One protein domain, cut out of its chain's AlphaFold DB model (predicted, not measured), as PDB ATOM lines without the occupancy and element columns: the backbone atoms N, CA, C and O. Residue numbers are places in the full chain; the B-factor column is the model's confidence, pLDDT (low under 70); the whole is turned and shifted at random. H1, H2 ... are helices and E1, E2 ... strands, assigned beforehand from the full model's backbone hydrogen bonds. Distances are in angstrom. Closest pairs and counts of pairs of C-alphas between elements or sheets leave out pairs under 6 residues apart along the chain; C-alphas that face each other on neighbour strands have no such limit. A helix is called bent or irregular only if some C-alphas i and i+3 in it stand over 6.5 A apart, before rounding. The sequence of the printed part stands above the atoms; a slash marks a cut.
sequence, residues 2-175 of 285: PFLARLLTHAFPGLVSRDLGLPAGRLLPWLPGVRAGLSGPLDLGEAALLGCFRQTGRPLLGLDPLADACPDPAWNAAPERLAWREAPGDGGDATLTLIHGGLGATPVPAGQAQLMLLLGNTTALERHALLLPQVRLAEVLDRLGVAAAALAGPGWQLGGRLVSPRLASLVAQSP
ATOM      1  N   PRO A   2      11.295 -10.926  27.819       75.00
ATOM      2  CA  PRO A   2      10.847 -10.868  29.218       75.00
ATOM      3  C   PRO A   2      10.058  -9.598  29.576       75.00
ATOM      4  O   PRO A   2       8.974  -9.667  30.151       75.00
ATOM      5  N   PHE A   3      10.568  -8.431  29.171       81.25
ATOM      6  CA  PHE A   3       9.875  -7.164  29.402       81.25
ATOM      7  C   PHE A   3       8.548  -7.072  28.639       81.25
ATOM      8  O   PHE A   3       7.558  -6.623  29.202       81.25
ATOM      9  N   LEU A   4       8.506  -7.538  27.387       86.38
ATOM     10  CA  LEU A   4       7.283  -7.559  26.581       86.38
ATOM     11  C   LEU A   4       6.191  -8.406  27.238       86.38
ATOM     12  O   LEU A   4       5.054  -7.961  27.326       86.38
ATOM     13  N   ALA A   5       6.534  -9.591  27.744       83.75
ATOM     14  CA  ALA A   5       5.572 -10.435  28.438       83.75
ATOM     15  C   ALA A   5       5.029  -9.753  29.701       83.75
ATOM     16  O   ALA A   5       3.816  -9.657  29.859       83.75
ATOM     17  N   ARG A   6       5.901  -9.170  30.538       84.75
ATOM     18  CA  ARG A   6       5.476  -8.394  31.718       84.75
ATOM     19  C   ARG A   6       4.588  -7.209  31.348       84.75
ATOM     20  O   ARG A   6       3.585  -6.973  32.016       84.75
ATOM     21  N   LEU A   7       4.953  -6.483  30.295       90.19
ATOM     22  CA  LEU A   7       4.191  -5.353  29.780       90.19
ATOM     23  C   LEU A   7       2.779  -5.788  29.376       90.19
ATOM     24  O   LEU A   7       1.808  -5.156  29.780       90.19
ATOM     25  N   LEU A   8       2.663  -6.891  28.632       91.62
ATOM     26  CA  LEU A   8       1.384  -7.445  28.190       91.62
ATOM     27  C   LEU A   8       0.542  -7.955  29.363       91.62
ATOM     28  O   LEU A   8      -0.634  -7.616  29.444       91.62
ATOM     29  N   THR A   9       1.129  -8.709  30.297       87.81
ATOM     30  CA  THR A   9       0.421  -9.195  31.494       87.81
ATOM     31  C   THR A   9      -0.105  -8.043  32.345       87.81
ATOM     32  O   THR A   9      -1.217  -8.118  32.861       87.81
ATOM     33  N   HIS A  10       0.675  -6.969  32.487       90.25
ATOM     34  CA  HIS A  10       0.266  -5.810  33.273       90.25
ATOM     35  C   HIS A  10      -0.794  -4.966  32.550       90.25
ATOM     36  O   HIS A  10      -1.756  -4.526  33.172       90.25
ATOM     37  N   ALA A  11      -0.657  -4.767  31.236       94.12
ATOM     38  CA  ALA A  11      -1.626  -4.011  30.441       94.12
ATOM     39  C   ALA A  11      -2.965  -4.748  30.273       94.12
ATOM     40  O   ALA A  11      -4.020  -4.110  30.193       94.12
ATOM     41  N   PHE A  12      -2.934  -6.083  30.233       93.38
ATOM     42  CA  PHE A  12      -4.082  -6.941  29.938       93.38
ATOM     43  C   PHE A  12      -4.266  -8.038  31.003       93.38
ATOM     44  O   PHE A  12      -3.935  -9.202  30.766       93.38
ATOM     45  N   PRO A  13      -4.828  -7.707  32.180       88.50
ATOM     46  CA  PRO A  13      -5.214  -8.718  33.161       88.50
ATOM     47  C   PRO A  13      -6.194  -9.733  32.555       88.50
ATOM     48  O   PRO A  13      -7.173  -9.352  31.915       88.50
ATOM     49  N   GLY A  14      -5.929 -11.028  32.748       85.50
ATOM     50  CA  GLY A  14      -6.735 -12.105  32.157       85.50
ATOM     51  C   GLY A  14      -6.444 -12.387  30.679       85.50
ATOM     52  O   GLY A  14      -7.207 -13.116  30.049       85.50
ATOM     53  N   LEU A  15      -5.360 -11.831  30.125       89.00
ATOM     54  CA  LEU A  15      -4.898 -12.151  28.777       89.00
ATOM     55  C   LEU A  15      -4.680 -13.657  28.615       89.00
ATOM     56  O   LEU A  15      -3.894 -14.261  29.345       89.00
ATOM     57  N   VAL A  16      -5.306 -14.232  27.590       86.38
ATOM     58  CA  VAL A  16      -4.985 -15.584  27.126       86.38
ATOM     59  C   VAL A  16      -4.181 -15.463  25.841       86.38
ATOM     60  O   VAL A  16      -4.487 -14.643  24.973       86.38
ATOM     61  N   SER A  17      -3.121 -16.256  25.713       84.25
ATOM     62  CA  SER A  17      -2.207 -16.156  24.580       84.25
ATOM     63  C   SER A  17      -1.956 -17.498  23.902       84.25
ATOM     64  O   SER A  17      -1.965 -18.555  24.531       84.25
ATOM     65  N   ARG A  18      -1.750 -17.429  22.588       80.31
ATOM     66  CA  ARG A  18      -1.331 -18.517  21.720       80.31
ATOM     67  C   ARG A  18      -0.038 -18.128  21.014       80.31
ATOM     68  O   ARG A  18       0.029 -17.089  20.362       80.31
ATOM     69  N   ASP A  19       0.972 -18.970  21.127       78.25
ATOM     70  CA  ASP A  19       2.213 -18.864  20.371       78.25
ATOM     71  C   ASP A  19       2.090 -19.726  19.115       78.25
ATOM     72  O   ASP A  19       2.209 -20.942  19.180       78.25
ATOM     73  N   LEU A  20       1.785 -19.100  17.978       68.69
ATOM     74  CA  LEU A  20       1.596 -19.775  16.690       68.69
ATOM     75  C   LEU A  20       2.896 -19.792  15.859       68.69
ATOM     76  O   LEU A  20       2.846 -19.969  14.642       68.69
ATOM     77  N   GLY A  21       4.047 -19.533  16.491       59.97
ATOM     78  CA  GLY A  21       5.350 -19.338  15.852       59.97
ATOM     79  C   GLY A  21       6.381 -20.424  16.169       59.97
ATOM     80  O   GLY A  21       7.562 -20.112  16.305       59.97
ATOM     81  N   LEU A  22       5.964 -21.687  16.315       51.97
ATOM     82  CA  LEU A  22       6.907 -22.806  16.429       51.97
ATOM     83  C   LEU A  22       7.712 -23.010  15.125       51.97
ATOM     84  O   LEU A  22       7.191 -22.715  14.044       51.97
ATOM     85  N   PRO A  23       8.965 -23.512  15.194       46.94
ATOM     86  CA  PRO A  23       9.586 -24.241  16.317       46.94
ATOM     87  C   PRO A  23      10.152 -23.367  17.447       46.94
ATOM     88  O   PRO A  23      10.462 -23.866  18.525       46.94
ATOM     89  N   ALA A  24      10.269 -22.055  17.254       49.78
ATOM     90  CA  ALA A  24      10.965 -21.173  18.184       49.78
ATOM     91  C   ALA A  24       9.998 -20.433  19.118       49.78
ATOM     92  O   ALA A  24      10.036 -19.209  19.176       49.78
ATOM     93  N   GLY A  25       9.137 -21.155  19.844       57.62
ATOM     94  CA  GLY A  25       8.141 -20.561  20.744       57.62
ATOM     95  C   GLY A  25       8.786 -19.564  21.712       57.62
ATOM     96  O   GLY A  25       9.505 -19.950  22.638       57.62
ATOM     97  N   ARG A  26       8.568 -18.267  21.459       67.81
ATOM     98  CA  ARG A  26       9.248 -17.159  22.144       67.81
ATOM     99  C   ARG A  26       8.414 -16.555  23.248       67.81
ATOM    100  O   ARG A  26       8.975 -15.742  23.968       67.81
ATOM    101  N   LEU A  27       7.127 -16.885  23.380       72.69
ATOM    102  CA  LEU A  27       6.285 -16.389  24.474       72.69
ATOM    103  C   LEU A  27       6.158 -17.384  25.622       72.69
ATOM    104  O   LEU A  27       6.059 -16.960  26.772       72.69
ATOM    105  N   LEU A  28       6.186 -18.680  25.313       68.75
ATOM    106  CA  LEU A  28       5.900 -19.767  26.249       68.75
ATOM    107  C   LEU A  28       6.694 -19.709  27.568       68.75
ATOM    108  O   LEU A  28       6.088 -19.960  28.610       68.75
ATOM    109  N   PRO A  29       7.986 -19.325  27.594       65.25
ATOM    110  CA  PRO A  29       8.681 -19.210  28.868       65.25
ATOM    111  C   PRO A  29       8.544 -17.856  29.551       65.25
ATOM    112  O   PRO A  29       9.109 -17.692  30.617       65.25
ATOM    113  N   TRP A  30       7.846 -16.877  28.977       74.81
ATOM    114  CA  TRP A  30       7.751 -15.527  29.552       74.81
ATOM    115  C   TRP A  30       6.333 -15.124  29.920       74.81
ATOM    116  O   TRP A  30       6.156 -14.251  30.766       74.81
ATOM    117  N   LEU A  31       5.338 -15.728  29.274       77.81
ATOM    118  CA  LEU A  31       3.930 -15.459  29.495       77.81
ATOM    119  C   LEU A  31       3.250 -16.770  29.915       77.81
ATOM    120  O   LEU A  31       2.929 -17.608  29.072       77.81
ATOM    121  N   PRO A  32       3.059 -16.989  31.224       68.62
ATOM    122  CA  PRO A  32       2.411 -18.197  31.694       68.62
ATOM    123  C   PRO A  32       0.982 -18.346  31.168       68.62
ATOM    124  O   PRO A  32       0.268 -17.365  30.975       68.62
ATOM    125  N   GLY A  33       0.562 -19.587  30.935       70.38
ATOM    126  CA  GLY A  33      -0.725 -19.922  30.322       70.38
ATOM    127  C   GLY A  33      -0.753 -19.838  28.792       70.38
ATOM    128  O   GLY A  33      -1.785 -20.170  28.209       70.38
ATOM    129  N   VAL A  34       0.345 -19.435  28.133       77.19
ATOM    130  CA  VAL A  34       0.465 -19.488  26.667       77.19
ATOM    131  C   VAL A  34       0.290 -20.915  26.162       77.19
ATOM    132  O   VAL A  34       0.975 -21.831  26.609       77.19
ATOM    133  N   ARG A  35      -0.575 -21.089  25.163       73.31
ATOM    134  CA  ARG A  35      -0.676 -22.338  24.396       73.31
ATOM    135  C   ARG A  35       0.212 -22.268  23.163       73.31
ATOM    136  O   ARG A  35       0.157 -21.271  22.453       73.31
ATOM    137  N   ALA A  36       1.011 -23.294  22.896       67.81
ATOM    138  CA  ALA A  36       1.822 -23.333  21.682       67.81
ATOM    139  C   ALA A  36       1.042 -24.005  20.543       67.81
ATOM    140  O   ALA A  36       0.339 -24.987  20.755       67.81
ATOM    141  N   GLY A  37       1.139 -23.456  19.336       58.91
ATOM    142  CA  GLY A  37       0.600 -24.030  18.110       58.91
ATOM    143  C   GLY A  37       1.725 -24.567  17.233       58.91
ATOM    144  O   GLY A  37       2.758 -23.916  17.083       58.91
ATOM    145  N   LEU A  38       1.518 -25.740  16.634       55.81
ATOM    146  CA  LEU A  38       2.444 -26.330  15.669       55.81
ATOM    147  C   LEU A  38       2.301 -25.648  14.301       55.81
ATOM    148  O   LEU A  38       1.190 -25.474  13.804       55.81
ATOM    149  N   SER A  39       3.421 -25.298  13.669       50.94
ATOM    150  CA  SER A  39       3.457 -24.794  12.285       50.94
ATOM    151  C   SER A  39       3.509 -25.918  11.234       50.94
ATOM    152  O   SER A  39       3.375 -25.647  10.041       50.94
ATOM    153  N   GLY A  40       3.659 -27.176  11.669       56.03
ATOM    154  CA  GLY A  40       3.719 -28.386  10.845       56.03
ATOM    155  C   GLY A  40       3.774 -29.661  11.706       56.03
ATOM    156  O   GLY A  40       3.814 -29.560  12.933       56.03
ATOM    157  N   PRO A  41       3.744 -30.864  11.101       61.72
ATOM    158  CA  PRO A  41       3.839 -32.118  11.847       61.72
ATOM    159  C   PRO A  41       5.217 -32.262  12.512       61.72
ATOM    160  O   PRO A  41       6.238 -31.992  11.883       61.72
ATOM    161  N   LEU A  42       5.234 -32.713  13.769       63.47
ATOM    162  CA  LEU A  42       6.461 -33.058  14.494       63.47
ATOM    163  C   LEU A  42       6.908 -34.483  14.161       63.47
ATOM    164  O   LEU A  42       6.089 -35.331  13.789       63.47
ATOM    165  N   ASP A  43       8.198 -34.766  14.335       73.19
ATOM    166  CA  ASP A  43       8.655 -36.151  14.335       73.19
ATOM    167  C   ASP A  43       8.073 -36.916  15.538       73.19
ATOM    168  O   ASP A  43       7.724 -36.335  16.566       73.19
ATOM    169  N   LEU A  44       7.941 -38.240  15.416       71.81
ATOM    170  CA  LEU A  44       7.293 -39.064  16.444       71.81
ATOM    171  C   LEU A  44       8.012 -39.021  17.805       71.81
ATOM    172  O   LEU A  44       7.361 -39.179  18.836       71.81
ATOM    173  N   GLY A  45       9.333 -38.833  17.821       69.44
ATOM    174  CA  GLY A  45      10.123 -38.777  19.050       69.44
ATOM    175  C   GLY A  45       9.952 -37.447  19.779       69.44
ATOM    176  O   GLY A  45       9.700 -37.432  20.984       69.44
ATOM    177  N   GLU A  46      10.027 -36.338  19.046       68.00
ATOM    178  CA  GLU A  46       9.741 -34.993  19.545       68.00
ATOM    179  C   GLU A  46       8.287 -34.881  20.008       68.00
ATOM    180  O   GLU A  46       8.016 -34.370  21.097       68.00
ATOM    181  N   ALA A  47       7.358 -35.466  19.250       68.88
ATOM    182  CA  ALA A  47       5.956 -35.537  19.619       68.88
ATOM    183  C   ALA A  47       5.731 -36.312  20.928       68.88
ATOM    184  O   ALA A  47       5.032 -35.840  21.827       68.88
ATOM    185  N   ALA A  48       6.364 -37.477  21.080       70.62
ATOM    186  CA  ALA A  48       6.284 -38.257  22.309       70.62
ATOM    187  C   ALA A  48       6.884 -37.509  23.513       70.62
ATOM    188  O   ALA A  48       6.321 -37.550  24.608       70.62
ATOM    189  N   LEU A  49       8.000 -36.795  23.320       71.69
ATOM    190  CA  LEU A  49       8.656 -36.019  24.373       71.69
ATOM    191  C   LEU A  49       7.803 -34.832  24.830       71.69
ATOM    192  O   LEU A  49       7.562 -34.660  26.028       71.69
ATOM    193  N   LEU A  50       7.358 -34.004  23.886       70.56
ATOM    194  CA  LEU A  50       6.557 -32.820  24.177       70.56
ATOM    195  C   LEU A  50       5.166 -33.210  24.724       70.56
ATOM    196  O   LEU A  50       4.602 -32.482  25.543       70.56
ATOM    197  N   GLY A  51       4.655 -34.397  24.368       69.12
ATOM    198  CA  GLY A  51       3.373 -34.936  24.826       69.12
ATOM    199  C   GLY A  51       3.336 -35.260  26.321       69.12
ATOM    200  O   GLY A  51       2.251 -35.399  26.891       69.12
ATOM    201  N   CYS A  52       4.493 -35.324  26.987       73.50
ATOM    202  CA  CYS A  52       4.579 -35.459  28.443       73.50
ATOM    203  C   CYS A  52       4.320 -34.136  29.183       73.50
ATOM    204  O   CYS A  52       3.837 -34.150  30.311       73.50
ATOM    205  N   PHE A  53       4.610 -32.983  28.575       75.19
ATOM    206  CA  PHE A  53       4.557 -31.710  29.294       75.19
ATOM    207  C   PHE A  53       3.121 -31.212  29.498       75.19
ATOM    208  O   PHE A  53       2.239 -31.341  28.641       75.19
ATOM    209  N   ARG A  54       2.881 -30.627  30.671       73.44
ATOM    210  CA  ARG A  54       1.608 -30.055  31.106       73.44
ATOM    211  C   ARG A  54       1.831 -28.648  31.660       73.44
ATOM    212  O   ARG A  54       2.846 -28.363  32.278       73.44
ATOM    213  N   GLN A  55       0.858 -27.766  31.492       74.44
ATOM    214  CA  GLN A  55       0.801 -26.446  32.108       74.44
ATOM    215  C   GLN A  55      -0.600 -26.253  32.675       74.44
ATOM    216  O   GLN A  55      -1.584 -26.482  31.972       74.44
ATOM    217  N   THR A  56      -0.689 -25.883  33.956       71.12
ATOM    218  CA  THR A  56      -1.966 -25.805  34.692       71.12
ATOM    219  C   THR A  56      -2.820 -27.080  34.575       71.12
ATOM    220  O   THR A  56      -4.042 -27.030  34.467       71.12
ATOM    221  N   GLY A  57      -2.163 -28.248  34.565       68.44
ATOM    222  CA  GLY A  57      -2.804 -29.564  34.441       68.44
ATOM    223  C   GLY A  57      -3.244 -29.944  33.023       68.44
ATOM    224  O   GLY A  57      -3.701 -31.065  32.813       68.44
ATOM    225  N   ARG A  58      -3.082 -29.054  32.037       67.12
ATOM    226  CA  ARG A  58      -3.443 -29.300  30.634       67.12
ATOM    227  C   ARG A  58      -2.204 -29.534  29.767       67.12
ATOM    228  O   ARG A  58      -1.168 -28.942  30.050       67.12
ATOM    229  N   PRO A  59      -2.272 -30.356  28.710       70.38
ATOM    230  CA  PRO A  59      -1.225 -30.412  27.687       70.38
ATOM    231  C   PRO A  59      -0.946 -29.030  27.067       70.38
ATOM    232  O   PRO A  59      -1.835 -28.182  27.011       70.38
ATOM    233  N   LEU A  60       0.288 -28.799  26.602       67.19
ATOM    234  CA  LEU A  60       0.718 -27.527  25.988       67.19
ATOM    235  C   LEU A  60       0.124 -27.217  24.594       67.19
ATOM    236  O   LEU A  60       0.241 -26.067  24.170       67.19
ATOM    237  N   LEU A  61      -0.560 -28.194  23.976       61.16
ATOM    238  CA  LEU A  61      -1.084 -28.316  22.595       61.16
ATOM    239  C   LEU A  61      -0.122 -28.853  21.513       61.16
ATOM    240  O   LEU A  61       1.056 -28.500  21.471       61.16
ATOM    241  N   GLY A  62      -0.693 -29.703  20.638       52.72
ATOM    242  CA  GLY A  62      -0.121 -30.262  19.401       52.72
ATOM    243  C   GLY A  62       0.076 -31.788  19.363       52.72
ATOM    244  O   GLY A  62       0.597 -32.304  18.378       52.72
ATOM    245  N   LEU A  63      -0.236 -32.507  20.447       50.06
ATOM    246  CA  LEU A  63       0.268 -33.865  20.716       50.06
ATOM    247  C   LEU A  63      -0.761 -34.816  21.330       50.06
ATOM    248  O   LEU A  63      -0.472 -35.997  21.519       50.06
ATOM    249  N   ASP A  64      -1.959 -34.309  21.620       50.78
ATOM    250  CA  ASP A  64      -3.125 -35.104  21.993       50.78
ATOM    251  C   ASP A  64      -4.270 -34.685  21.059       50.78
ATOM    252  O   ASP A  64      -4.935 -33.679  21.317       50.78
ATOM    253  N   PRO A  65      -4.514 -35.441  19.972       48.72
ATOM    254  CA  PRO A  65      -5.509 -35.090  18.963       48.72
ATOM    255  C   PRO A  65      -6.923 -34.842  19.510       48.72
ATOM    256  O   PRO A  65      -7.690 -34.102  18.897       48.72
ATOM    257  N   LEU A  66      -7.286 -35.439  20.653       49.72
ATOM    258  CA  LEU A  66      -8.597 -35.246  21.278       49.72
ATOM    259  C   LEU A  66      -8.644 -33.959  22.108       49.72
ATOM    260  O   LEU A  66      -9.649 -33.248  22.082       49.72
ATOM    261  N   ALA A  67      -7.561 -33.639  22.820       49.78
ATOM    262  CA  ALA A  67      -7.448 -32.388  23.567       49.78
ATOM    263  C   ALA A  67      -7.268 -31.178  22.635       49.78
ATOM    264  O   ALA A  67      -7.826 -30.116  22.901       49.78
ATOM    265  N   ASP A  68      -6.544 -31.356  21.530       53.09
ATOM    266  CA  ASP A  68      -6.252 -30.309  20.548       53.09
ATOM    267  C   ASP A  68      -7.475 -29.954  19.688       53.09
ATOM    268  O   ASP A  68      -7.651 -28.803  19.289       53.09
ATOM    269  N   ALA A  69      -8.357 -30.928  19.435       49.91
ATOM    270  CA  ALA A  69      -9.645 -30.694  18.786       49.91
ATOM    271  C   ALA A  69     -10.659 -29.997  19.712       49.91
ATOM    272  O   ALA A  69     -11.677 -29.483  19.241       49.91
ATOM    273  N   CYS A  70     -10.408 -29.975  21.026       55.47
ATOM    274  CA  CYS A  70     -11.286 -29.323  21.983       55.47
ATOM    275  C   CYS A  70     -10.994 -27.811  22.020       55.47
ATOM    276  O   CYS A  70      -9.861 -27.406  22.289       55.47
ATOM    277  N   PRO A  71     -11.992 -26.940  21.781       60.84
ATOM    278  CA  PRO A  71     -11.816 -25.502  21.941       60.84
ATOM    279  C   PRO A  71     -11.337 -25.187  23.359       60.84
ATOM    280  O   PRO A  71     -11.956 -25.645  24.314       60.84
ATOM    281  N   ASP A  72     -10.284 -24.381  23.525       70.06
ATOM    282  CA  ASP A  72      -9.925 -23.895  24.861       70.06
ATOM    283  C   ASP A  72     -11.017 -22.916  25.335       70.06
ATOM    284  O   ASP A  72     -11.085 -21.797  24.812       70.06
ATOM    285  N   PRO A  73     -11.880 -23.282  26.306       71.31
ATOM    286  CA  PRO A  73     -12.978 -22.416  26.726       71.31
ATOM    287  C   PRO A  73     -12.472 -21.097  27.323       71.31
ATOM    288  O   PRO A  73     -13.170 -20.086  27.251       71.31
ATOM    289  N   ALA A  74     -11.243 -21.080  27.856       76.56
ATOM    290  CA  ALA A  74     -10.622 -19.863  28.362       76.56
ATOM    291  C   ALA A  74     -10.301 -18.873  27.235       76.56
ATOM    292  O   ALA A  74     -10.374 -17.671  27.460       76.56
ATOM    293  N   TRP A  75      -9.996 -19.352  26.021       82.25
ATOM    294  CA  TRP A  75      -9.720 -18.482  24.877       82.25
ATOM    295  C   TRP A  75     -10.951 -17.655  24.527       82.25
ATOM    296  O   TRP A  75     -10.886 -16.434  24.511       82.25
ATOM    297  N   ASN A  76     -12.096 -18.300  24.306       80.44
ATOM    298  CA  ASN A  76     -13.302 -17.610  23.843       80.44
ATOM    299  C   ASN A  76     -13.924 -16.688  24.898       80.44
ATOM    300  O   ASN A  76     -14.549 -15.699  24.532       80.44
ATOM    301  N   ALA A  77     -13.746 -17.002  26.183       83.44
ATOM    302  CA  ALA A  77     -14.225 -16.170  27.282       83.44
ATOM    303  C   ALA A  77     -13.291 -14.987  27.603       83.44
ATOM    304  O   ALA A  77     -13.704 -14.066  28.308       83.44
ATOM    305  N   ALA A  78     -12.041 -15.006  27.125       85.88
ATOM    306  CA  ALA A  78     -11.073 -13.967  27.447       85.88
ATOM    307  C   ALA A  78     -11.376 -12.661  26.693       85.88
ATOM    308  O   ALA A  78     -11.547 -12.684  25.470       85.88
ATOM    309  N   PRO A  79     -11.377 -11.505  27.386       87.00
ATOM    310  CA  PRO A  79     -11.564 -10.210  26.733       87.00
ATOM    311  C   PRO A  79     -10.397  -9.870  25.801       87.00
ATOM    312  O   PRO A  79     -10.581  -9.199  24.788       87.00
ATOM    313  N   GLU A  80      -9.199 -10.353  26.134       92.06
ATOM    314  CA  GLU A  80      -7.992 -10.159  25.344       92.06
ATOM    315  C   GLU A  80      -7.393 -11.507  24.969       92.06
ATOM    316  O   GLU A  80      -7.186 -12.382  25.815       92.06
ATOM    317  N   ARG A  81      -7.097 -11.644  23.679       90.81
ATOM    318  CA  ARG A  81      -6.584 -12.856  23.051       90.81
ATOM    319  C   ARG A  81      -5.386 -12.490  22.197       90.81
ATOM    320  O   ARG A  81      -5.540 -11.805  21.187       90.81
ATOM    321  N   LEU A  82      -4.204 -12.940  22.603       90.19
ATOM    322  CA  LEU A  82      -2.950 -12.625  21.922       90.19
ATOM    323  C   LEU A  82      -2.461 -13.806  21.092       90.19
ATOM    324  O   LEU A  82      -2.118 -14.839  21.660       90.19
ATOM    325  N   ALA A  83      -2.332 -13.629  19.782       86.94
ATOM    326  CA  ALA A  83      -1.582 -14.544  18.924       86.94
ATOM    327  C   ALA A  83      -0.159 -14.011  18.682       86.94
ATOM    328  O   ALA A  83       0.004 -12.837  18.363       86.94
ATOM    329  N   TRP A  84       0.869 -14.854  18.796       83.81
ATOM    330  CA  TRP A  84       2.249 -14.533  18.399       83.81
ATOM    331  C   TRP A  84       2.658 -15.268  17.133       83.81
ATOM    332  O   TRP A  84       2.337 -16.445  16.978       83.81
ATOM    333  N   ARG A  85       3.372 -14.577  16.236       79.06
ATOM    334  CA  ARG A  85       3.827 -15.111  14.945       79.06
ATOM    335  C   ARG A  85       5.155 -14.501  14.506       79.06
ATOM    336  O   ARG A  85       5.511 -13.390  14.896       79.06
ATOM    337  N   GLU A  86       5.848 -15.201  13.614       76.06
ATOM    338  CA  GLU A  86       7.044 -14.676  12.941       76.06
ATOM    339  C   GLU A  86       6.708 -13.801  11.724       76.06
ATOM    340  O   GLU A  86       7.483 -12.920  11.368       76.06
ATOM    341  N   ALA A  87       5.539 -14.006  11.109       75.81
ATOM    342  CA  ALA A  87       5.103 -13.287   9.915       75.81
ATOM    343  C   ALA A  87       3.609 -12.909   9.982       75.81
ATOM    344  O   ALA A  87       2.827 -13.581  10.666       75.81
ATOM    345  N   PRO A  88       3.192 -11.842   9.274       73.06
ATOM    346  CA  PRO A  88       1.785 -11.479   9.150       73.06
ATOM    347  C   PRO A  88       0.982 -12.562   8.414       73.06
ATOM    348  O   PRO A  88       1.427 -13.133   7.424       73.06
ATOM    349  N   GLY A  89      -0.230 -12.816   8.899       71.56
ATOM    350  CA  GLY A  89      -1.177 -13.780   8.342       71.56
ATOM    351  C   GLY A  89      -2.444 -13.832   9.196       71.56
ATOM    352  O   GLY A  89      -2.547 -13.103  10.185       71.56
ATOM    353  N   ASP A  90      -3.374 -14.730   8.864       66.06
ATOM    354  CA  ASP A  90      -4.621 -14.894   9.621       66.06
ATOM    355  C   ASP A  90      -4.360 -15.358  11.067       66.06
ATOM    356  O   ASP A  90      -3.846 -16.454  11.295       66.06
ATOM    357  N   GLY A  91      -4.639 -14.483  12.035       61.22
ATOM    358  CA  GLY A  91      -4.489 -14.742  13.470       61.22
ATOM    359  C   GLY A  91      -5.687 -15.465  14.091       61.22
ATOM    360  O   GLY A  91      -5.728 -15.604  15.316       61.22
ATOM    361  N   GLY A  92      -6.658 -15.892  13.276       72.06
ATOM    362  CA  GLY A  92      -7.935 -16.423  13.737       72.06
ATOM    363  C   GLY A  92      -8.695 -15.389  14.570       72.06
ATOM    364  O   GLY A  92      -8.644 -14.192  14.298       72.06
ATOM    365  N   ASP A  93      -9.338 -15.843  15.646       77.44
ATOM    366  CA  ASP A  93     -10.163 -14.998  16.527       77.44
ATOM    367  C   ASP A  93      -9.364 -14.110  17.509       77.44
ATOM    368  O   ASP A  93      -9.926 -13.580  18.476       77.44
ATOM    369  N   ALA A  94      -8.047 -13.961  17.331       86.31
ATOM    370  CA  ALA A  94      -7.219 -13.138  18.212       86.31
ATOM    371  C   ALA A  94      -7.631 -11.655  18.163       86.31
ATOM    372  O   ALA A  94      -7.897 -11.095  17.100       86.31
ATOM    373  N   THR A  95      -7.656 -10.990  19.323       91.88
ATOM    374  CA  THR A  95      -7.909  -9.538  19.399       91.88
ATOM    375  C   THR A  95      -6.634  -8.729  19.190       91.88
ATOM    376  O   THR A  95      -6.700  -7.580  18.749       91.88
ATOM    377  N   LEU A  96      -5.485  -9.335  19.492       93.38
ATOM    378  CA  LEU A  96      -4.152  -8.776  19.354       93.38
ATOM    379  C   LEU A  96      -3.257  -9.800  18.645       93.38
ATOM    380  O   LEU A  96      -3.192 -10.958  19.058       93.38
ATOM    381  N   THR A  97      -2.517  -9.375  17.625       91.06
ATOM    382  CA  THR A  97      -1.553 -10.235  16.923       91.06
ATOM    383  C   THR A  97      -0.172  -9.607  16.972       91.06
ATOM    384  O   THR A  97       0.054  -8.528  16.435       91.06
ATOM    385  N   LEU A  98       0.766 -10.277  17.623       90.56
ATOM    386  CA  LEU A  98       2.119  -9.801  17.852       90.56
ATOM    387  C   LEU A  98       3.096 -10.483  16.893       90.56
ATOM    388  O   LEU A  98       3.111 -11.705  16.757       90.56
ATOM    389  N   ILE A  99       3.895  -9.666  16.214       87.44
ATOM    390  CA  ILE A  99       4.789 -10.075  15.132       87.44
ATOM    391  C   ILE A  99       6.221  -9.701  15.496       87.44
ATOM    392  O   ILE A  99       6.533  -8.520  15.707       87.44
ATOM    393  N   HIS A 100       7.092 -10.708  15.543       81.38
ATOM    394  CA  HIS A 100       8.515 -10.511  15.799       81.38
ATOM    395  C   HIS A 100       9.199  -9.730  14.674       81.38
ATOM    396  O   HIS A 100       8.890  -9.927  13.507       81.38
ATOM    397  N   GLY A 101      10.126  -8.823  15.003       78.62
ATOM    398  CA  GLY A 101      10.832  -8.001  14.008       78.62
ATOM    399  C   GLY A 101       9.966  -6.897  13.384       78.62
ATOM    400  O   GLY A 101      10.480  -5.964  12.760       78.62
ATOM    401  N   GLY A 102       8.655  -6.945  13.623       80.75
ATOM    402  CA  GLY A 102       7.661  -6.054  13.052       80.75
ATOM    403  C   GLY A 102       7.212  -6.479  11.653       80.75
ATOM    404  O   GLY A 102       7.552  -7.545  11.163       80.75
ATOM    405  N   LEU A 103       6.435  -5.620  10.992       79.69
ATOM    406  CA  LEU A 103       5.915  -5.898   9.645       79.69
ATOM    407  C   LEU A 103       6.933  -5.657   8.522       79.69
ATOM    408  O   LEU A 103       6.640  -5.944   7.369       79.69
ATOM    409  N   GLY A 104       8.110  -5.092   8.814       80.75
ATOM    410  CA  GLY A 104       9.043  -4.669   7.767       80.75
ATOM    411  C   GLY A 104       8.368  -3.732   6.754       80.75
ATOM    412  O   GLY A 104       7.826  -2.699   7.146       80.75
ATOM    413  N   ALA A 105       8.407  -4.108   5.472       77.75
ATOM    414  CA  ALA A 105       7.731  -3.416   4.369       77.75
ATOM    415  C   ALA A 105       6.296  -3.923   4.102       77.75
ATOM    416  O   ALA A 105       5.627  -3.432   3.194       77.75
ATOM    417  N   THR A 106       5.815  -4.913   4.859       83.31
ATOM    418  CA  THR A 106       4.481  -5.482   4.671       83.31
ATOM    419  C   THR A 106       3.402  -4.479   5.093       83.31
ATOM    420  O   THR A 106       3.474  -3.921   6.193       83.31
ATOM    421  N   PRO A 107       2.377  -4.238   4.254       85.38
ATOM    422  CA  PRO A 107       1.309  -3.304   4.580       85.38
ATOM    423  C   PRO A 107       0.414  -3.820   5.714       85.38
ATOM    424  O   PRO A 107       0.163  -5.017   5.847       85.38
ATOM    425  N   VAL A 108      -0.125  -2.888   6.505       88.75
ATOM    426  CA  VAL A 108      -1.108  -3.190   7.556       88.75
ATOM    427  C   VAL A 108      -2.452  -3.573   6.911       88.75
ATOM    428  O   VAL A 108      -2.973  -2.778   6.114       88.75
ATOM    429  N   PRO A 109      -3.058  -4.724   7.271       88.12
ATOM    430  CA  PRO A 109      -4.358  -5.147   6.744       88.12
ATOM    431  C   PRO A 109      -5.469  -4.107   6.945       88.12
ATOM    432  O   PRO A 109      -5.459  -3.336   7.910       88.12
ATOM    433  N   ALA A 110      -6.446  -4.076   6.033       88.06
ATOM    434  CA  ALA A 110      -7.596  -3.175   6.125       88.06
ATOM    435  C   ALA A 110      -8.379  -3.390   7.437       88.06
ATOM    436  O   ALA A 110      -8.494  -4.511   7.922       88.06
ATOM    437  N   GLY A 111      -8.879  -2.305   8.038       90.19
ATOM    438  CA  GLY A 111      -9.574  -2.342   9.336       90.19
ATOM    439  C   GLY A 111      -8.667  -2.574  10.555       90.19
ATOM    440  O   GLY A 111      -9.112  -2.407  11.692       90.19
ATOM    441  N   GLN A 112      -7.388  -2.894  10.338       93.75
ATOM    442  CA  GLN A 112      -6.390  -3.016  11.392       93.75
ATOM    443  C   GLN A 112      -5.483  -1.787  11.467       93.75
ATOM    444  O   GLN A 112      -5.279  -1.038  10.500       93.75
ATOM    445  N   ALA A 113      -4.925  -1.617  12.656       95.12
ATOM    446  CA  ALA A 113      -3.855  -0.703  12.973       95.12
ATOM    447  C   ALA A 113      -2.616  -1.468  13.437       95.12
ATOM    448  O   ALA A 113      -2.691  -2.626  13.848       95.12
ATOM    449  N   GLN A 114      -1.483  -0.780  13.396       95.62
ATOM    450  CA  GLN A 114      -0.214  -1.260  13.907       95.62
ATOM    451  C   GLN A 114       0.254  -0.375  15.058       95.62
ATOM    452  O   GLN A 114       0.322   0.847  14.935       95.62
ATOM    453  N   LEU A 115       0.665  -1.007  16.148       97.12
ATOM    454  CA  LEU A 115       1.442  -0.383  17.206       97.12
ATOM    455  C   LEU A 115       2.858  -0.968  17.175       97.12
ATOM    456  O   LEU A 115       3.060  -2.164  17.379       97.12
ATOM    457  N   MET A 116       3.848  -0.130  16.871       96.12
ATOM    458  CA  MET A 116       5.260  -0.506  16.893       96.12
ATOM    459  C   MET A 116       5.774  -0.499  18.332       96.12
ATOM    460  O   MET A 116       5.686   0.520  19.011       96.12
ATOM    461  N   LEU A 117       6.342  -1.613  18.776       94.81
ATOM    462  CA  LEU A 117       6.934  -1.776  20.099       94.81
ATOM    463  C   LEU A 117       8.458  -1.787  19.958       94.81
ATOM    464  O   LEU A 117       9.009  -2.671  19.299       94.81
ATOM    465  N   LEU A 118       9.127  -0.816  20.578       92.12
ATOM    466  CA  LEU A 118      10.586  -0.740  20.681       92.12
ATOM    467  C   LEU A 118      10.969  -0.872  22.154       92.12
ATOM    468  O   LEU A 118      10.855   0.081  22.926       92.12
ATOM    469  N   LEU A 119      11.362  -2.081  22.549       88.81
ATOM    470  CA  LEU A 119      11.511  -2.472  23.950       88.81
ATOM    471  C   LEU A 119      12.919  -3.002  24.186       88.81
ATOM    472  O   LEU A 119      13.340  -3.940  23.513       88.81
ATOM    473  N   GLY A 120      13.668  -2.444  25.130       83.56
ATOM    474  CA  GLY A 120      15.076  -2.821  25.232       83.56
ATOM    475  C   GLY A 120      15.906  -1.973  26.169       83.56
ATOM    476  O   GLY A 120      15.396  -1.181  26.954       83.56
ATOM    477  N   ASN A 121      17.211  -2.154  26.067       80.81
ATOM    478  CA  ASN A 121      18.187  -1.244  26.648       80.81
ATOM    479  C   ASN A 121      18.812  -0.386  25.529       80.81
ATOM    480  O   ASN A 121      18.349  -0.396  24.387       80.81
ATOM    481  N   THR A 122      19.849   0.381  25.840       76.56
ATOM    482  CA  THR A 122      20.570   1.216  24.863       76.56
ATOM    483  C   THR A 122      21.375   0.436  23.824       76.56
ATOM    484  O   THR A 122      21.654   0.975  22.757       76.56
ATOM    485  N   THR A 123      21.706  -0.830  24.083       72.75
ATOM    486  CA  THR A 123      22.576  -1.665  23.239       72.75
ATOM    487  C   THR A 123      21.849  -2.814  22.526       72.75
ATOM    488  O   THR A 123      22.395  -3.401  21.598       72.75
ATOM    489  N   ALA A 124      20.616  -3.128  22.924       75.06
ATOM    490  CA  ALA A 124      19.820  -4.269  22.485       75.06
ATOM    491  C   ALA A 124      18.318  -3.929  22.563       75.06
ATOM    492  O   ALA A 124      17.606  -4.299  23.506       75.06
ATOM    493  N   LEU A 125      17.838  -3.190  21.556       80.44
ATOM    494  CA  LEU A 125      16.419  -2.903  21.345       80.44
ATOM    495  C   LEU A 125      15.749  -4.044  20.580       80.44
ATOM    496  O   LEU A 125      16.140  -4.380  19.465       80.44
ATOM    497  N   GLU A 126      14.695  -4.610  21.158       83.56
ATOM    498  CA  GLU A 126      13.828  -5.550  20.469       83.56
ATOM    499  C   GLU A 126      12.689  -4.793  19.775       83.56
ATOM    500  O   GLU A 126      12.011  -3.957  20.380       83.56
ATOM    501  N   ARG A 127      12.459  -5.117  18.500       88.25
ATOM    502  CA  ARG A 127      11.382  -4.552  17.686       88.25
ATOM    503  C   ARG A 127      10.274  -5.577  17.482       88.25
ATOM    504  O   ARG A 127      10.548  -6.677  17.002       88.25
ATOM    505  N   HIS A 128       9.034  -5.175  17.753       90.62
ATOM    506  CA  HIS A 128       7.829  -5.966  17.471       90.62
ATOM    507  C   HIS A 128       6.729  -5.088  16.885       90.62
ATOM    508  O   HIS A 128       6.700  -3.878  17.105       90.62
ATOM    509  N   ALA A 129       5.796  -5.698  16.163       93.06
ATOM    510  CA  ALA A 129       4.557  -5.045  15.761       93.06
ATOM    511  C   ALA A 129       3.375  -5.728  16.439       93.06
ATOM    512  O   ALA A 129       3.253  -6.945  16.370       93.06
ATOM    513  N   LEU A 130       2.499  -4.939  17.049       94.75
ATOM    514  CA  LEU A 130       1.207  -5.391  17.539       94.75
ATOM    515  C   LEU A 130       0.134  -4.935  16.549       94.75
ATOM    516  O   LEU A 130      -0.071  -3.737  16.356       94.75
ATOM    517  N   LEU A 131      -0.512  -5.888  15.893       94.44
ATOM    518  CA  LEU A 131      -1.688  -5.682  15.061       94.44
ATOM    519  C   LEU A 131      -2.949  -5.807  15.911       94.44
ATOM    520  O   LEU A 131      -3.055  -6.698  16.754       94.44
ATOM    521  N   LEU A 132      -3.902  -4.913  15.676       95.00
ATOM    522  CA  LEU A 132      -5.155  -4.833  16.420       95.00
ATOM    523  C   LEU A 132      -6.224  -4.093  15.603       95.00
ATOM    524  O   LEU A 132      -5.874  -3.367  14.666       95.00
ATOM    525  N   PRO A 133      -7.522  -4.224  15.937       94.69
ATOM    526  CA  PRO A 133      -8.570  -3.425  15.311       94.69
ATOM    527  C   PRO A 133      -8.272  -1.927  15.420       94.69
ATOM    528  O   PRO A 133      -7.925  -1.434  16.494       94.69
ATOM    529  N   GLN A 134      -8.446  -1.189  14.320       95.31
ATOM    530  CA  GLN A 134      -8.082   0.230  14.244       95.31
ATOM    531  C   GLN A 134      -8.724   1.073  15.355       95.31
ATOM    532  O   GLN A 134      -8.075   1.931  15.948       95.31
ATOM    533  N   VAL A 135      -9.986   0.786  15.672       95.81
ATOM    534  CA  VAL A 135     -10.768   1.496  16.697       95.81
ATOM    535  C   VAL A 135     -10.192   1.363  18.111       95.81
ATOM    536  O   VAL A 135     -10.485   2.193  18.964       95.81
ATOM    537  N   ARG A 136      -9.353   0.349  18.359       96.12
ATOM    538  CA  ARG A 136      -8.735   0.085  19.666       96.12
ATOM    539  C   ARG A 136      -7.329   0.663  19.806       96.12
ATOM    540  O   ARG A 136      -6.751   0.576  20.883       96.12
ATOM    541  N   LEU A 137      -6.762   1.248  18.746       97.19
ATOM    542  CA  LEU A 137      -5.353   1.654  18.727       97.19
ATOM    543  C   LEU A 137      -4.993   2.611  19.868       97.19
ATOM    544  O   LEU A 137      -3.990   2.400  20.545       97.19
ATOM    545  N   ALA A 138      -5.806   3.648  20.082       97.19
ATOM    546  CA  ALA A 138      -5.555   4.642  21.122       97.19
ATOM    547  C   ALA A 138      -5.701   4.049  22.534       97.19
ATOM    548  O   ALA A 138      -4.835   4.272  23.372       97.19
ATOM    549  N   GLU A 139      -6.748   3.246  22.768       96.62
ATOM    550  CA  GLU A 139      -6.991   2.542  24.040       96.62
ATOM    551  C   GLU A 139      -5.825   1.612  24.395       96.62
ATOM    552  O   GLU A 139      -5.287   1.658  25.498       96.62
ATOM    553  N   VAL A 140      -5.394   0.785  23.444       97.19
ATOM    554  CA  VAL A 140      -4.299  -0.167  23.656       97.19
ATOM    555  C   VAL A 140      -2.960   0.548  23.840       97.19
ATOM    556  O   VAL A 140      -2.174   0.136  24.694       97.19
ATOM    557  N   LEU A 141      -2.696   1.626  23.091       98.12
ATOM    558  CA  LEU A 141      -1.503   2.452  23.295       98.12
ATOM    559  C   LEU A 141      -1.459   3.032  24.710       98.12
ATOM    560  O   LEU A 141      -0.412   2.959  25.350       98.12
ATOM    561  N   ASP A 142      -2.575   3.577  25.191       97.69
ATOM    562  CA  ASP A 142      -2.673   4.167  26.525       97.69
ATOM    563  C   ASP A 142      -2.444   3.115  27.621       97.69
ATOM    564  O   ASP A 142      -1.557   3.274  28.460       97.69
ATOM    565  N   ARG A 143      -3.129   1.966  27.539       97.50
ATOM    566  CA  ARG A 143      -2.959   0.850  28.487       97.50
ATOM    567  C   ARG A 143      -1.520   0.344  28.548       97.50
ATOM    568  O   ARG A 143      -0.985   0.126  29.635       97.50
ATOM    569  N   LEU A 144      -0.879   0.170  27.392       97.44
ATOM    570  CA  LEU A 144       0.526  -0.228  27.330       97.44
ATOM    571  C   LEU A 144       1.453   0.877  27.855       97.44
ATOM    572  O   LEU A 144       2.448   0.567  28.502       97.44
ATOM    573  N   GLY A 145       1.134   2.151  27.620       96.94
ATOM    574  CA  GLY A 145       1.872   3.291  28.165       96.94
ATOM    575  C   GLY A 145       1.833   3.334  29.694       96.94
ATOM    576  O   GLY A 145       2.883   3.436  30.329       96.94
ATOM    577  N   VAL A 146       0.647   3.166  30.285       96.62
ATOM    578  CA  VAL A 146       0.456   3.064  31.742       96.62
ATOM    579  C   VAL A 146       1.231   1.875  32.307       96.62
ATOM    580  O   VAL A 146       1.961   2.021  33.285       96.62
ATOM    581  N   ALA A 147       1.142   0.711  31.660       95.19
ATOM    582  CA  ALA A 147       1.882  -0.474  32.081       95.19
ATOM    583  C   ALA A 147       3.404  -0.281  31.992       95.19
ATOM    584  O   ALA A 147       4.131  -0.680  32.900       95.19
ATOM    585  N   ALA A 148       3.899   0.365  30.933       93.12
ATOM    586  CA  ALA A 148       5.316   0.678  30.791       93.12
ATOM    587  C   ALA A 148       5.786   1.639  31.889       93.12
ATOM    588  O   ALA A 148       6.841   1.409  32.474       93.12
ATOM    589  N   ALA A 149       4.991   2.662  32.213       92.88
ATOM    590  CA  ALA A 149       5.280   3.596  33.299       92.88
ATOM    591  C   ALA A 149       5.314   2.909  34.670       92.88
ATOM    592  O   ALA A 149       6.214   3.177  35.459       92.88
ATOM    593  N   ALA A 150       4.390   1.982  34.935       91.62
ATOM    594  CA  ALA A 150       4.348   1.226  36.187       91.62
ATOM    595  C   ALA A 150       5.527   0.247  36.344       91.62
ATOM    596  O   ALA A 150       5.953  -0.047  37.460       91.62
ATOM    597  N   LEU A 151       6.043  -0.279  35.232       87.94
ATOM    598  CA  LEU A 151       7.170  -1.216  35.218       87.94
ATOM    599  C   LEU A 151       8.537  -0.523  35.152       87.94
ATOM    600  O   LEU A 151       9.554  -1.171  35.410       87.94
ATOM    601  N   ALA A 152       8.575   0.753  34.772       88.12
ATOM    602  CA  ALA A 152       9.806   1.501  34.594       88.12
ATOM    603  C   ALA A 152      10.502   1.799  35.926       88.12
ATOM    604  O   ALA A 152       9.879   2.148  36.927       88.12
ATOM    605  N   GLY A 153      11.830   1.685  35.915       83.62
ATOM    606  CA  GLY A 153      12.684   2.092  37.024       83.62
ATOM    607  C   GLY A 153      13.318   3.469  36.801       83.62
ATOM    608  O   GLY A 153      13.105   4.110  35.767       83.62
ATOM    609  N   PRO A 154      14.164   3.923  37.741       82.75
ATOM    610  CA  PRO A 154      14.931   5.154  37.585       82.75
ATOM    611  C   PRO A 154      15.738   5.179  36.277       82.75
ATOM    612  O   PRO A 154      16.412   4.208  35.930       82.75
ATOM    613  N   GLY A 155      15.673   6.301  35.554       86.75
ATOM    614  CA  GLY A 155      16.445   6.538  34.327       86.75
ATOM    615  C   GLY A 155      15.892   5.892  33.052       86.75
ATOM    616  O   GLY A 155      16.533   5.988  32.007       86.75
ATOM    617  N   TRP A 156      14.725   5.245  33.108       90.81
ATOM    618  CA  TRP A 156      14.051   4.728  31.916       90.81
ATOM    619  C   TRP A 156      13.578   5.852  30.992       90.81
ATOM    620  O   TRP A 156      13.069   6.876  31.443       90.81
ATOM    621  N   GLN A 157      13.695   5.621  29.687       91.94
ATOM    622  CA  GLN A 157      13.112   6.469  28.654       91.94
ATOM    623  C   GLN A 157      11.828   5.819  28.147       91.94
ATOM    624  O   GLN A 157      11.844   4.707  27.614       91.94
ATOM    625  N   LEU A 158      10.713   6.521  28.320       94.31
ATOM    626  CA  LEU A 158       9.395   6.089  27.876       94.31
ATOM    627  C   LEU A 158       8.838   7.092  26.873       94.31
ATOM    628  O   LEU A 158       8.961   8.302  27.063       94.31
ATOM    629  N   GLY A 159       8.191   6.598  25.824       94.75
ATOM    630  CA  GLY A 159       7.522   7.454  24.853       94.75
ATOM    631  C   GLY A 159       6.442   6.705  24.097       94.75
ATOM    632  O   GLY A 159       6.710   5.683  23.476       94.75
ATOM    633  N   GLY A 160       5.221   7.225  24.123       96.12
ATOM    634  CA  GLY A 160       4.109   6.750  23.307       96.12
ATOM    635  C   GLY A 160       3.683   7.840  22.335       96.12
ATOM    636  O   GLY A 160       3.565   9.001  22.723       96.12
ATOM    637  N   ARG A 161       3.456   7.492  21.068       96.88
ATOM    638  CA  ARG A 161       2.944   8.436  20.072       96.88
ATOM    639  C   ARG A 161       1.941   7.768  19.151       96.88
ATOM    640  O   ARG A 161       2.252   6.775  18.496       96.88
ATOM    641  N   LEU A 162       0.769   8.382  19.029       97.06
ATOM    642  CA  LEU A 162      -0.148   8.126  17.928       97.06
ATOM    643  C   LEU A 162       0.346   8.907  16.701       97.06
ATOM    644  O   LEU A 162       0.406  10.135  16.721       97.06
ATOM    645  N   VAL A 163       0.774   8.197  15.659       94.62
ATOM    646  CA  VAL A 163       1.306   8.796  14.423       94.62
ATOM    647  C   VAL A 163       0.171   9.076  13.443       94.62
ATOM    648  O   VAL A 163       0.143  10.116  12.793       94.62
ATOM    649  N   SER A 164      -0.773   8.144  13.350       94.25
ATOM    650  CA  SER A 164      -1.993   8.259  12.556       94.25
ATOM    651  C   SER A 164      -3.088   7.381  13.173       94.25
ATOM    652  O   SER A 164      -2.790   6.567  14.050       94.25
ATOM    653  N   PRO A 165      -4.340   7.445  12.690       92.69
ATOM    654  CA  PRO A 165      -5.400   6.549  13.157       92.69
ATOM    655  C   PRO A 165      -5.085   5.053  13.005       92.69
ATOM    656  O   PRO A 165      -5.745   4.235  13.633       92.69
ATOM    657  N   ARG A 166      -4.104   4.682  12.166       95.31
ATOM    658  CA  ARG A 166      -3.700   3.289  11.907       95.31
ATOM    659  C   ARG A 166      -2.286   2.953  12.377       95.31
ATOM    660  O   ARG A 166      -1.862   1.813  12.203       95.31
ATOM    661  N   LEU A 167      -1.556   3.912  12.943       95.88
ATOM    662  CA  LEU A 167      -0.167   3.723  13.341       95.88
ATOM    663  C   LEU A 167       0.131   4.416  14.667       95.88
ATOM    664  O   LEU A 167      -0.042   5.626  14.806       95.88
ATOM    665  N   ALA A 168       0.660   3.650  15.611       97.50
ATOM    666  CA  ALA A 168       1.226   4.152  16.851       97.50
ATOM    667  C   ALA A 168       2.617   3.561  17.088       97.50
ATOM    668  O   ALA A 168       2.986   2.538  16.508       97.50
ATOM    669  N   SER A 169       3.383   4.185  17.974       97.12
ATOM    670  CA  SER A 169       4.622   3.623  18.498       97.12
ATOM    671  C   SER A 169       4.685   3.769  20.009       97.12
ATOM    672  O   SER A 169       4.302   4.808  20.547       97.12
ATOM    673  N   LEU A 170       5.237   2.760  20.668       97.25
ATOM    674  CA  LEU A 170       5.619   2.786  22.069       97.25
ATOM    675  C   LEU A 170       7.095   2.400  22.178       97.25
ATOM    676  O   LEU A 170       7.526   1.364  21.668       97.25
ATOM    677  N   VAL A 171       7.850   3.247  22.861       94.94
ATOM    678  CA  VAL A 171       9.251   3.056  23.211       94.94
ATOM    679  C   VAL A 171       9.334   2.910  24.721       94.94
ATOM    680  O   VAL A 171       8.814   3.751  25.454       94.94
ATOM    681  N   ALA A 172       9.991   1.849  25.174       92.25
ATOM    682  CA  ALA A 172      10.352   1.666  26.571       92.25
ATOM    683  C   ALA A 172      11.795   1.164  26.641       92.25
ATOM    684  O   ALA A 172      12.088   0.016  26.291       92.25
ATOM    685  N   GLN A 173      12.695   2.053  27.053       90.31
ATOM    686  CA  GLN A 173      14.128   1.819  27.035       90.31
ATOM    687  C   GLN A 173      14.744   1.983  28.425       90.31
ATOM    688  O   GLN A 173      14.618   3.028  29.060       90.31
ATOM    689  N   SER A 174      15.440   0.947  28.886       86.88
ATOM    690  CA  SER A 174      16.178   0.941  30.152       86.88
ATOM    691  C   SER A 174      17.628   1.415  29.961       86.88
ATOM    692  O   SER A 174      18.267   1.017  28.980       86.88
ATOM    693  N   PRO A 175      18.200   2.196  30.898       80.62
ATOM    694  CA  PRO A 175      19.599   2.616  30.833       80.62
ATOM    695  C   PRO A 175      20.585   1.470  31.122       80.62
ATOM    696  O   PRO A 175      21.658   1.439  30.530       80.62
TER     697      PRO A 175
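What this domain is: This is residues 2 to 175 of the 285 residues of an uncharacterized protein of Acetobacteraceae bacterium (UniProt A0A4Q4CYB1). One twisted sheet of seven strands curls round the short helix H1, and the long helix H5 packs on the same face, over E4 and E7. Beyond the E1 edge, at one end of the longest axis, is a loop-rich part with the short helices H2 and H3. The printed part has 174 residues, with five named helices and seven named strands in the order H1 E1 H2 H3 H4 E2 E3 E4 E5 H5 E6 E7. The sheet, E1 E2 E3 E5 E4 E7 E6, is mixed, and so is the class, helices and strands. The whole is compact, with a radius of gyration of the C-alphas of 16.7 A and spans of 47 by 37 by 30 A.

How they stand to each other: Start at H1, residues 2 to 11, which is on the sheet. Edge strand E1, residues 16 to 19, follows. H2, residues 44 to 50, and H3, residues 65 to 68, are not on the sheet and are apart. H4, residues 73 to 77, only grazes the sheet with residues 74 to 77; its closest C-alpha pair with E1 is Trp 75 and Val 16, 6.0 A. E2, residues 81 to 85, is parallel to E1, with N 18 and O 82 within hydrogen-bond range at 2.8 A; E1, H2 H3 H4, E2 form a strand-helix-strand unit, parallel neighbour strands with helices between. E3, residues 96 to 100, is parallel to E2: N 98 to O 83, 2.8 A. E4, residues 112 to 121, and E5, residues 125 to 133, form a hairpin: N 117 to O 128, 2.8 A. E5 is antiparallel to E3: N 99 to O 129, 2.8 A. After H5, residues 134 to 151, comes the hairpin of E6, residues 157 to 164, and E7, residues 167 to 174: N 171 to O 159, 2.8 A. E7 is parallel to E4: N 170 to O 116, 2.8 A. E5, H5, E6 form a split unit, E4 and E7 between its strands, with a right-handed crossover. H5 runs along the strands at a height over the sheet of 8.2 A, 6 degrees from E7 on the local plane. H1 and H5, on one face, make two layers with the sheet. H5 touches H1 with residues 143 to 151 alone, closest at the C-alphas of Ala 147 and Ala 11, 5.2 A, at a steep tilt of 66 degrees, opposite ways. H1, H2 and H4 have every O i to N i+4 pair within hydrogen-bond range, H5 has 12 of 14, and H3 is too short for one.

Where its parts are: Find C-alpha 2 at (10.847, -10.868, 29.218), where H1 begins. H5 begins at C-alpha 134, (-8.082, 0.230, 14.244), and runs 26.0 A; it is irregular, C-alphas 135 and 138 being 7.5 A apart. E4 is 29.0 A long, E5 25.7 A, E6 22.1 A and E7 23.6 A, ending at C-alpha 174, (16.178, 0.941, 30.152).

The domain as a whole: Look for the farthest C-alphas at Leu 66 and Gly 155, 50.4 A apart. The printed part has no cut. The long links are E1 to H2, H2 to H3 and E3 to E4. Mean pLDDT of the printed part is 80.7; 37 residues are under 70, among them 20 to 26, 36 to 42 and 60 to 71.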